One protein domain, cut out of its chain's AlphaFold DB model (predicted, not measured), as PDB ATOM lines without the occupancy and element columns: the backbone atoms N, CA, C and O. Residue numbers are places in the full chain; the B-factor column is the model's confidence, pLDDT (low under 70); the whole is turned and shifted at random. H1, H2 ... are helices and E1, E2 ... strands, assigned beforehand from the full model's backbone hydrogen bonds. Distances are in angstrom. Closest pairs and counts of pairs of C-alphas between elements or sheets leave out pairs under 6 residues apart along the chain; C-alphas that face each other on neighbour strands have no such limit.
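What this domain is: This is residues 73 to 156 of the 208 residues of the protein "Alkaline phosphatase" of Labeo rohita (UniProt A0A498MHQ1). Two small two-stranded sheets, the hairpin E1 and E2 and the parallel pair E3 and E4, stand apart in a body made largely of loops, and two helices, H1 and H2, meet in a corner, with H2 at one far end of the model. A long loop, residues 126 to 151, leaves E3, swings out to Asp 132 at the end far from H2 and folds back to E4. The printed part has 84 residues, with two named helices and four named strands in the order H1, H2, E1, E2, E3, E4; the sheet orders are E1, E2, antiparallel, and E3, E4, parallel. The class is mixed, helices and strands, with 36 residues, under half, in named elements. The whole is compact, with a radius of gyration of the C-alphas of 13.7 A and spans of 40 by 28 by 17 A.

Where its parts are: E1, residues 106 to 110, begins with C-alpha 106 at (80.461, 44.988, 84.128) and is 9.3 A long from first to last C-alpha. E2 is residues 116 to 118, 7.1 A. E3 is residues 122 to 125, 6.9 A. E4, residues 152 to 155, is 7.0 A long and ends with C-alpha 155 at (81.523, 28.341, 96.826). H1, residues 74 to 80, is 9.8 A long and begins with C-alpha 74 at (77.568, 32.953, 81.346). H2, residues 82 to 94, is 18.8 A long.

How they stand to each other: E1 and E2 form a hairpin, antiparallel at 138 degrees between their directions; N 107 and O 117 are within hydrogen-bond range at 2.8 A. E3 and E4 are parallel at 27 degrees, with N 125 and O 154 at 3.1 A and N 153 and O 123 at 3.2 A, both within hydrogen-bond range. E2 and E3 are apart, as are E1 and E4. H1 is apart from E1, E2, E3 and E4, and H2 is apart from E2, E3 and E4. H1 and H2 only just touch, only at the corner by their link, with 3 pairs of C-alphas within 8 A. H2 does so with residues 84 to 85 alone, and the closest C-alphas are those of His 79 and Asp 85, 4.5 A apart. Their lines stand at a steep tilt of 62 degrees, opposite ways. In H1 every O i to N i+4 pair is within hydrogen-bond range; in H2 it is 7 of 9.

The domain as a whole: The two C-alphas farthest apart, those of Ala 83 and Asp 132, are 41.1 A apart. The printed part has no cut. The links H2 to E1, 11 residues, and E3 to E4, 26 residues, are long. The mean pLDDT of the printed part is 83.1; residues 79 to 92 and 97 to 98 are under 70.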
ATOM      1  N   ARG A  73      80.044  29.920  83.419       82.06
ATOM      2  CA  ARG A  73      80.497  30.687  82.249       82.06
ATOM      3  C   ARG A  73      79.288  31.215  81.489       82.06
ATOM      4  O   ARG A  73      78.776  30.571  80.578       82.06
ATOM      5  N   ALA A  74      78.802  32.386  81.882       80.31
ATOM      6  CA  ALA A  74      77.568  32.953  81.346       80.31
ATOM      7  C   ALA A  74      77.636  33.243  79.838       80.31
ATOM      8  O   ALA A  74      76.649  32.985  79.162       80.31
ATOM      9  N   SER A  75      78.774  33.715  79.305       75.75
ATOM     10  CA  SER A  75      78.945  33.924  77.851       75.75
ATOM     11  C   SER A  75      78.781  32.603  77.090       75.75
ATOM     12  O   SER A  75      77.920  32.473  76.225       75.75
ATOM     13  N   MET A  76      79.503  31.564  77.520       73.75
ATOM     14  CA  MET A  76      79.407  30.221  76.946       73.75
ATOM     15  C   MET A  76      78.004  29.615  77.085       73.75
ATOM     16  O   MET A  76      77.486  29.066  76.120       73.75
ATOM     17  N   ALA A  77      77.351  29.750  78.243       75.12
ATOM     18  CA  ALA A  77      75.973  29.287  78.437       75.12
ATOM     19  C   ALA A  77      74.985  29.994  77.487       75.12
ATOM     20  O   ALA A  77      74.047  29.376  76.985       75.12
ATOM     21  N   LEU A  78      75.214  31.283  77.220       71.56
ATOM     22  CA  LEU A  78      74.445  32.069  76.262       71.56
ATOM     23  C   LEU A  78      74.671  31.583  74.823       71.56
ATOM     24  O   LEU A  78      73.713  31.484  74.059       71.56
ATOM     25  N   HIS A  79      75.915  31.241  74.481       66.44
ATOM     26  CA  HIS A  79      76.289  30.716  73.166       66.44
ATOM     27  C   HIS A  79      75.787  29.276  72.935       66.44
ATOM     28  O   HIS A  79      75.392  28.924  71.824       66.44
ATOM     29  N   GLU A  80      75.723  28.439  73.979       64.81
ATOM     30  CA  GLU A  80      75.152  27.083  73.901       64.81
ATOM     31  C   GLU A  80      73.650  27.101  73.548       64.81
ATOM     32  O   GLU A  80      73.131  26.162  72.936       64.81
ATOM     33  N   ALA A  81      72.944  28.197  73.841       65.06
ATOM     34  CA  ALA A  81      71.631  28.465  73.273       65.06
ATOM     35  C   ALA A  81      71.795  28.997  71.835       65.06
ATOM     36  O   ALA A  81      71.728  30.192  71.597       65.06
ATOM     37  N   VAL A  82      71.979  28.105  70.859       62.66
ATOM     38  CA  VAL A  82      72.331  28.399  69.445       62.66
ATOM     39  C   VAL A  82      71.590  29.591  68.802       62.66
ATOM     40  O   VAL A  82      72.182  30.354  68.047       62.66
ATOM     41  N   ALA A  83      70.301  29.791  69.097       56.66
ATOM     42  CA  ALA A  83      69.529  30.916  68.550       56.66
ATOM     43  C   ALA A  83      69.866  32.279  69.191       56.66
ATOM     44  O   ALA A  83      69.616  33.332  68.605       56.66
ATOM     45  N   LEU A  84      70.390  32.260  70.412       61.62
ATOM     46  CA  LEU A  84      70.815  33.429  71.161       61.62
ATOM     47  C   LEU A  84      72.234  33.851  70.778       61.62
ATOM     48  O   LEU A  84      72.473  35.048  70.695       61.62
ATOM     49  N   ASP A  85      73.114  32.905  70.446       64.88
ATOM     50  CA  ASP A  85      74.453  33.187  69.909       64.88
ATOM     51  C   ASP A  85      74.390  34.064  68.648       64.88
ATOM     52  O   ASP A  85      74.956  35.156  68.603       64.88
ATOM     53  N   ASP A  86      73.580  33.661  67.660       65.25
ATOM     54  CA  ASP A  86      73.383  34.442  66.431       65.25
ATOM     55  C   ASP A  86      72.811  35.838  66.714       65.25
ATOM     56  O   ASP A  86      73.172  36.820  66.056       65.25
ATOM     57  N   ALA A  87      71.925  35.951  67.708       62.69
ATOM     58  CA  ALA A  87      71.343  37.224  68.114       62.69
ATOM     59  C   ALA A  87      72.357  38.123  68.845       62.69
ATOM     60  O   ALA A  87      72.364  39.334  68.616       62.69
ATOM     61  N   VAL A  88      73.223  37.550  69.685       63.91
ATOM     62  CA  VAL A  88      74.263  38.256  70.449       63.91
ATOM     63  C   VAL A  88      75.378  38.717  69.522       63.91
ATOM     64  O   VAL A  88      75.680  39.909  69.502       63.91
ATOM     65  N   ALA A  89      75.916  37.829  68.682       67.44
ATOM     66  CA  ALA A  89      76.947  38.167  67.703       67.44
ATOM     67  C   ALA A  89      76.464  39.263  66.741       67.44
ATOM     68  O   ALA A  89      77.187  40.218  66.437       67.44
ATOM     69  N   ARG A  90      75.204  39.178  66.295       69.19
ATOM     70  CA  ARG A  90      74.593  40.224  65.472       69.19
ATOM     71  C   ARG A  90      74.371  41.522  66.246       69.19
ATOM     72  O   ARG A  90      74.533  42.585  65.655       69.19
ATOM     73  N   GLY A  91      73.987  41.440  67.518       67.19
ATOM     74  CA  GLY A  91      73.862  42.586  68.412       67.19
ATOM     75  C   GLY A  91      75.181  43.342  68.524       67.19
ATOM     76  O   GLY A  91      75.231  44.507  68.144       67.19
ATOM     77  N   LEU A  92      76.256  42.650  68.909       69.19
ATOM     78  CA  LEU A  92      77.604  43.215  69.042       69.19
ATOM     79  C   LEU A  92      78.092  43.874  67.744       69.19
ATOM     80  O   LEU A  92      78.608  44.985  67.772       69.19
ATOM     81  N   ALA A  93      77.847  43.257  66.583       73.31
ATOM     82  CA  ALA A  93      78.211  43.835  65.286       73.31
ATOM     83  C   ALA A  93      77.425  45.113  64.910       73.31
ATOM     84  O   ALA A  93      77.829  45.838  63.999       73.31
ATOM     85  N   LEU A  94      76.281  45.364  65.550       72.62
ATOM     86  CA  LEU A  94      75.393  46.494  65.270       72.62
ATOM     87  C   LEU A  94      75.454  47.595  66.337       72.62
ATOM     88  O   LEU A  94      74.852  48.651  66.136       72.62
ATOM     89  N   THR A  95      76.146  47.369  67.453       72.38
ATOM     90  CA  THR A  95      76.137  48.267  68.613       72.38
ATOM     91  C   THR A  95      77.531  48.782  68.946       72.38
ATOM     92  O   THR A  95      78.498  48.032  68.896       72.38
ATOM     93  N   ASN A  96      77.638  50.058  69.325       76.00
ATOM     94  CA  ASN A  96      78.847  50.587  69.955       76.00
ATOM     95  C   ASN A  96      78.855  50.181  71.437       76.00
ATOM     96  O   ASN A  96      77.947  50.568  72.175       76.00
ATOM     97  N   GLU A  97      79.864  49.425  71.869       66.62
ATOM     98  CA  GLU A  97      79.998  48.958  73.257       66.62
ATOM     99  C   GLU A  97      80.151  50.103  74.268       66.62
ATOM    100  O   GLU A  97      79.712  49.967  75.407       66.62
ATOM    101  N   GLU A  98      80.682  51.263  73.860       69.00
ATOM    102  CA  GLU A  98      80.773  52.439  74.742       69.00
ATOM    103  C   GLU A  98      79.406  53.089  75.019       69.00
ATOM    104  O   GLU A  98      79.254  53.837  75.985       69.00
ATOM    105  N   GLU A  99      78.395  52.793  74.197       74.38
ATOM    106  CA  GLU A  99      77.044  53.363  74.293       74.38
ATOM    107  C   GLU A  99      75.961  52.301  74.552       74.38
ATOM    108  O   GLU A  99      74.772  52.621  74.608       74.38
ATOM    109  N   THR A 100      76.350  51.034  74.728       71.19
ATOM    110  CA  THR A 100      75.426  49.896  74.827       71.19
ATOM    111  C   THR A 100      75.717  49.067  76.070       71.19
ATOM    112  O   THR A 100      76.811  48.538  76.242       71.19
ATOM    113  N   LEU A 101      74.711  48.898  76.932       70.56
ATOM    114  CA  LEU A 101      74.823  48.020  78.094       70.56
ATOM    115  C   LEU A 101      74.914  46.555  77.643       70.56
ATOM    116  O   LEU A 101      73.910  45.957  77.256       70.56
ATOM    117  N   SER A 102      76.105  45.966  77.745       74.12
ATOM    118  CA  SER A 102      76.286  44.521  77.610       74.12
ATOM    119  C   SER A 102      75.895  43.818  78.907       74.12
ATOM    120  O   SER A 102      76.463  44.079  79.970       74.12
ATOM    121  N   ILE A 103      74.951  42.877  78.824       79.06
ATOM    122  CA  ILE A 103      74.577  42.039  79.973       79.06
ATOM    123  C   ILE A 103      75.708  41.088  80.387       79.06
ATOM    124  O   ILE A 103      75.753  40.660  81.533       79.06
ATOM    125  N   LEU A 104      76.640  40.779  79.481       80.88
ATOM    126  CA  LEU A 104      77.809  39.946  79.771       80.88
ATOM    127  C   LEU A 104      78.917  40.739  80.486       80.88
ATOM    128  O   LEU A 104      79.803  40.159  81.105       80.88
ATOM    129  N   GLY A 105      78.862  42.071  80.412       84.81
ATOM    130  CA  GLY A 105      79.879  42.971  80.939       84.81
ATOM    131  C   GLY A 105      79.684  43.387  82.399       84.81
ATOM    132  O   GLY A 105      78.810  42.915  83.135       84.81
ATOM    133  N   LYS A 106      80.534  44.329  82.817       90.62
ATOM    134  CA  LYS A 106      80.461  44.988  84.128       90.62
ATOM    135  C   LYS A 106      79.194  45.836  84.231       90.62
ATOM    136  O   LYS A 106      78.775  46.471  83.267       90.62
ATOM    137  N   SER A 107      78.622  45.874  85.427       89.50
ATOM    138  CA  SER A 107      77.583  46.832  85.784       89.50
ATOM    139  C   SER A 107      78.151  48.259  85.723       89.50
ATOM    140  O   SER A 107      79.294  48.472  86.134       89.50
ATOM    141  N   PRO A 108      77.370  49.263  85.278       87.69
ATOM    142  CA  PRO A 108      77.762  50.670  85.388       87.69
ATOM    143  C   PRO A 108      77.741  51.177  86.843       87.69
ATOM    144  O   PRO A 108      78.124  52.316  87.110       87.69
ATOM    145  N   LEU A 109      77.256  50.360  87.784       90.19
ATOM    146  CA  LEU A 109      77.206  50.657  89.210       90.19
ATOM    147  C   LEU A 109      78.308  49.910  89.967       90.19
ATOM    148  O   LEU A 109      78.776  48.852  89.548       90.19
ATOM    149  N   PHE A 110      78.671  50.441  91.132       91.31
ATOM    150  CA  PHE A 110      79.589  49.795  92.067       91.31
ATOM    151  C   PHE A 110      78.821  49.076  93.177       91.31
ATOM    152  O   PHE A 110      77.741  49.513  93.584       91.31
ATOM    153  N   ALA A 111      79.399  47.990  93.687       90.38
ATOM    154  CA  ALA A 111      78.911  47.336  94.890       90.38
ATOM    155  C   ALA A 111      79.195  48.198  96.139       90.38
ATOM    156  O   ALA A 111      79.882  49.221  96.089       90.38
ATOM    157  N   THR A 112      78.657  47.797  97.293       92.94
ATOM    158  CA  THR A 112      78.790  48.551  98.557       92.94
ATOM    159  C   THR A 112      80.228  48.650  99.074       92.94
ATOM    160  O   THR A 112      80.519  49.494  99.915       92.94
ATOM    161  N   ASP A 113      81.122  47.793  98.586       91.56
ATOM    162  CA  ASP A 113      82.565  47.802  98.849       91.56
ATOM    163  C   ASP A 113      83.359  48.677  97.856       91.56
ATOM    164  O   ASP A 113      84.588  48.717  97.920       91.56
ATOM    165  N   LEU A 114      82.666  49.411  96.974       93.25
ATOM    166  CA  LEU A 114      83.228  50.270  95.924       93.25
ATOM    167  C   LEU A 114      84.018  49.505  94.844       93.25
ATOM    168  O   LEU A 114      84.818  50.097  94.106       93.25
ATOM    169  N   LEU A 115      83.792  48.194  94.722       93.06
ATOM    170  CA  LEU A 115      84.339  47.368  93.650       93.06
ATOM    171  C   LEU A 115      83.314  47.197  92.515       93.06
ATOM    172  O   LEU A 115      82.101  47.229  92.756       93.06
ATOM    173  N   PRO A 116      83.769  47.074  91.254       93.62
ATOM    174  CA  PRO A 116      82.878  46.717  90.156       93.62
ATOM    175  C   PRO A 116      82.384  45.274  90.301       93.62
ATOM    176  O   PRO A 116      83.076  44.420  90.852       93.62
ATOM    177  N   TYR A 117      81.210  45.001  89.741       92.50
ATOM    178  CA  TYR A 117      80.624  43.664  89.640       92.50
ATOM    179  C   TYR A 117      80.014  43.480  88.245       92.50
ATOM    180  O   TYR A 117      79.782  44.459  87.533       92.50
ATOM    181  N   THR A 118      79.785  42.240  87.817       92.94
ATOM    182  CA  THR A 118      79.175  41.939  86.512       92.94
ATOM    183  C   THR A 118      77.655  42.045  86.548       92.94
ATOM    184  O   THR A 118      77.030  41.817  87.581       92.94
ATOM    185  N   THR A 119      77.039  42.379  85.411       91.75
ATOM    186  CA  THR A 119      75.571  42.420  85.288       91.75
ATOM    187  C   THR A 119      74.952  41.038  85.537       91.75
ATOM    188  O   THR A 119      73.924  40.935  86.204       91.75
ATOM    189  N   LEU A 120      75.599  39.972  85.053       91.62
ATOM    190  CA  LEU A 120      75.260  38.584  85.376       91.62
ATOM    191  C   LEU A 120      76.115  38.062  86.532       91.62
ATOM    192  O   LEU A 120      77.324  38.280  86.572       91.62
ATOM    193  N   MET A 121      75.485  37.331  87.446       92.06
ATOM    194  CA  MET A 121      76.118  36.672  88.587       92.06
ATOM    195  C   MET A 121      75.410  35.350  88.871       92.06
ATOM    196  O   MET A 121      74.242  35.183  88.510       92.06
ATOM    197  N   TYR A 122      76.083  34.453  89.586       94.62
ATOM    198  CA  TYR A 122      75.489  33.202  90.047       94.62
ATOM    199  C   TYR A 122      75.223  33.219  91.554       94.62
ATOM    200  O   TYR A 122      75.916  33.874  92.333       94.62
ATOM    201  N   GLY A 123      74.209  32.474  91.997       95.19
ATOM    202  CA  GLY A 123      73.946  32.307  93.430       95.19
ATOM    203  C   GLY A 123      75.040  31.488  94.126       95.19
ATOM    204  O   GLY A 123      75.446  31.796  95.244       95.19
ATOM    205  N   ASN A 124      75.549  30.465  93.446       95.81
ATOM    206  CA  ASN A 124      76.623  29.590  93.899       95.81
ATOM    207  C   ASN A 124      77.466  29.125  92.701       95.81
ATOM    208  O   ASN A 124      77.179  29.515  91.574       95.81
ATOM    209  N   GLY A 125      78.523  28.354  92.941       95.88
ATOM    210  CA  GLY A 125      79.347  27.774  91.876       95.88
ATOM    211  C   GLY A 125      80.822  28.165  91.969       95.88
ATOM    212  O   GLY A 125      81.218  28.848  92.925       95.88
ATOM    213  N   PRO A 126      81.638  27.762  90.979       95.00
ATOM    214  CA  PRO A 126      83.100  27.885  91.022       95.00
ATOM    215  C   PRO A 126      83.607  29.330  90.957       95.00
ATOM    216  O   PRO A 126      84.786  29.599  91.189       95.00
ATOM    217  N   GLY A 127      82.725  30.284  90.661       94.12
ATOM    218  CA  GLY A 127      83.036  31.708  90.603       94.12
ATOM    219  C   GLY A 127      83.281  32.394  91.945       94.12
ATOM    220  O   GLY A 127      83.703  33.552  91.968       94.12
ATOM    221  N   HIS A 128      83.033  31.716  93.068       94.31
ATOM    222  CA  HIS A 128      83.275  32.287  94.386       94.31
ATOM    223  C   HIS A 128      84.777  32.457  94.617       94.31
ATOM    224  O   HIS A 128      85.532  31.487  94.701       94.31
ATOM    225  N   LYS A 129      85.220  33.705  94.755       89.06
ATOM    226  CA  LYS A 129      86.623  34.045  94.989       89.06
ATOM    227  C   LYS A 129      86.708  35.063  96.114       89.06
ATOM    228  O   LYS A 129      85.984  36.052  96.115       89.06
ATOM    229  N   ILE A 130      87.622  34.824  97.047       87.06
ATOM    230  CA  ILE A 130      88.000  35.765  98.102       87.06
ATOM    231  C   ILE A 130      89.526  35.842  98.108       87.06
ATOM    232  O   ILE A 130      90.206  34.817  98.143       87.06
ATOM    233  N   THR A 131      90.068  37.055  98.071       83.88
ATOM    234  CA  THR A 131      91.509  37.319  98.178       83.88
ATOM    235  C   THR A 131      91.718  38.305  99.316       83.88
ATOM    236  O   THR A 131      91.069  39.345  99.352       83.88
ATOM    237  N   ASP A 132      92.559  37.956 100.290       85.12
ATOM    238  CA  ASP A 132      92.816  38.775 101.486       85.12
ATOM    239  C   ASP A 132      91.538  39.232 102.220       85.12
ATOM    240  O   ASP A 132      91.413  40.384 102.641       85.12
ATOM    241  N   ASN A 133      90.569  38.320 102.367       85.56
ATOM    242  CA  ASN A 133      89.242  38.584 102.944       85.56
ATOM    243  C   ASN A 133      88.436  39.683 102.222       85.56
ATOM    244  O   ASN A 133      87.570  40.314 102.830       85.56
ATOM    245  N   LYS A 134      88.699  39.917 100.932       87.38
ATOM    246  CA  LYS A 134      87.969  40.865 100.082       87.38
ATOM    247  C   LYS A 134      87.490  40.202  98.797       87.38
ATOM    248  O   LYS A 134      88.065  39.208  98.347       87.38
ATOM    249  N   HIS A 135      86.450  40.777  98.195       89.75
ATOM    250  CA  HIS A 135      86.065  40.414  96.839       89.75
ATOM    251  C   HIS A 135      87.179  40.793  95.849       89.75
ATOM    252  O   HIS A 135      87.860  41.804  96.052       89.75
ATOM    253  N   PRO A 136      87.374  40.004  94.779       90.19
ATOM    254  CA  PRO A 136      88.302  40.344  93.721       90.19
ATOM    255  C   PRO A 136      87.883  41.637  93.035       90.19
ATOM    256  O   PRO A 136      86.720  41.821  92.675       90.19
ATOM    257  N   ASP A 137      88.864  42.495  92.807       92.25
ATOM    258  CA  ASP A 137      88.690  43.692  92.008       92.25
ATOM    259  C   ASP A 137      88.775  43.336  90.521       92.25
ATOM    260  O   ASP A 137      89.810  42.877  90.040       92.25
ATOM    261  N   ILE A 138      87.674  43.522  89.796       92.88
ATOM    262  CA  ILE A 138      87.570  43.152  88.380       92.88
ATOM    263  C   ILE A 138      87.707  44.355  87.436       92.88
ATOM    264  O   ILE A 138      87.376  44.228  86.259       92.88
ATOM    265  N   ARG A 139      88.181  45.525  87.903       91.94
ATOM    266  CA  ARG A 139      88.341  46.721  87.040       91.94
ATOM    267  C   ARG A 139      89.147  46.413  85.781       91.94
ATOM    268  O   ARG A 139      88.656  46.677  84.685       91.94
ATOM    269  N   ASP A 140      90.282  45.743  85.950       92.56
ATOM    270  CA  ASP A 140      91.230  45.427  84.875       92.56
ATOM    271  C   ASP A 140      91.079  43.995  84.326       92.56
ATOM    272  O   ASP A 140      91.950  43.495  83.618       92.56
ATOM    273  N   VAL A 141      89.979  43.313  84.660       91.06
ATOM    274  CA  VAL A 141      89.675  41.969  84.154       91.06
ATOM    275  C   VAL A 141      88.764  42.082  82.938       91.06
ATOM    276  O   VAL A 141      87.767  42.808  82.978       91.06
ATOM    277  N   ASP A 142      89.078  41.355  81.869       90.00
ATOM    278  CA  ASP A 142      88.143  41.158  80.765       90.00
ATOM    279  C   ASP A 142      87.036  40.196  81.215       90.00
ATOM    280  O   ASP A 142      87.238  38.991  81.340       90.00
ATOM    281  N   THR A 143      85.872  40.757  81.529       89.25
ATOM    282  CA  THR A 143      84.698  39.998  81.974       89.25
ATOM    283  C   THR A 143      83.832  39.523  80.809       89.25
ATOM    284  O   THR A 143      82.829  38.858  81.047       89.25
ATOM    285  N   THR A 144      84.172  39.919  79.580       84.88
ATOM    286  CA  THR A 144      83.437  39.565  78.357       84.88
ATOM    287  C   THR A 144      84.003  38.329  77.668       84.88
ATOM    288  O   THR A 144      83.335  37.764  76.809       84.88
ATOM    289  N   ALA A 145      85.193  37.880  78.077       85.56
ATOM    290  CA  ALA A 145      85.799  36.648  77.596       85.56
ATOM    291  C   ALA A 145      84.893  35.424  77.834       85.56
ATOM    292  O   ALA A 145      84.278  35.275  78.895       85.56
ATOM    293  N   ASP A 146      84.863  34.511  76.860       79.31
ATOM    294  CA  ASP A 146      83.991  33.329  76.878       79.31
ATOM    295  C   ASP A 146      84.261  32.373  78.047       79.31
ATOM    296  O   ASP A 146      83.360  31.672  78.517       79.31
ATOM    297  N   ASP A 147      85.500  32.349  78.537       83.75
ATOM    298  CA  ASP A 147      85.951  31.521  79.650       83.75
ATOM    299  C   ASP A 147      85.913  32.239  81.010       83.75
ATOM    300  O   ASP A 147      86.279  31.641  82.030       83.75
ATOM    301  N   TYR A 148      85.431  33.488  81.062       90.94
ATOM    302  CA  TYR A 148      85.273  34.215  82.314       90.94
ATOM    303  C   TYR A 148      84.208  33.555  83.201       90.94
ATOM    304  O   TYR A 148      83.041  33.424  82.828       90.94
ATOM    305  N   ILE A 149      84.619  33.176  84.415       92.88
ATOM    306  CA  ILE A 149      83.747  32.583  85.435       92.88
ATOM    307  C   ILE A 149      83.152  33.707  86.288       92.88
ATOM    308  O   ILE A 149      83.881  34.351  87.053       92.88
ATOM    309  N   GLN A 150      81.842  33.945  86.169       94.12
ATOM    310  CA  GLN A 150      81.165  35.023  86.900       94.12
ATOM    311  C   GLN A 150      81.174  34.766  88.405       94.12
ATOM    312  O   GLN A 150      81.070  33.631  88.859       94.12
ATOM    313  N   GLN A 151      81.251  35.843  89.186       94.31
ATOM    314  CA  GLN A 151      81.264  35.772  90.644       94.31
ATOM    315  C   GLN A 151      80.002  35.093  91.200       94.31
ATOM    316  O   GLN A 151      78.893  35.279  90.684       94.31
ATOM    317  N   SER A 152      80.177  34.343  92.293       95.19
ATOM    318  CA  SER A 152      79.088  33.670  93.001       95.19
ATOM    319  C   SER A 152      79.153  33.861  94.521       95.19
ATOM    320  O   SER A 152      80.221  34.078  95.103       95.19
ATOM    321  N   ALA A 153      77.993  33.802  95.183       94.50
ATOM    322  CA  ALA A 153      77.906  34.056  96.622       94.50
ATOM    323  C   ALA A 153      78.355  32.856  97.473       94.50
ATOM    324  O   ALA A 153      78.991  33.051  98.507       94.50
ATOM    325  N   VAL A 154      78.047  31.626  97.048       95.56
ATOM    326  CA  VAL A 154      78.396  30.394  97.777       95.56
ATOM    327  C   VAL A 154      79.384  29.545  96.964       95.56
ATOM    328  O   VAL A 154      79.073  29.201  95.822       95.56
ATOM    329  N   PRO A 155      80.544  29.159  97.533       95.56
ATOM    330  CA  PRO A 155      81.523  28.341  96.826       95.56
ATOM    331  C   PRO A 155      81.015  26.915  96.624       95.56
ATOM    332  O   PRO A 155      80.682  26.229  97.591       95.56
ATOM    333  N   LEU A 156      81.006  26.467  95.372       94.69
ATOM    334  CA  LEU A 156      80.801  25.076  94.967       94.69
ATOM    335  C   LEU A 156      81.699  24.775  93.765       94.69
ATOM    336  O   LEU A 156      82.039  25.686  93.020       94.69
TER     337      LEU A 156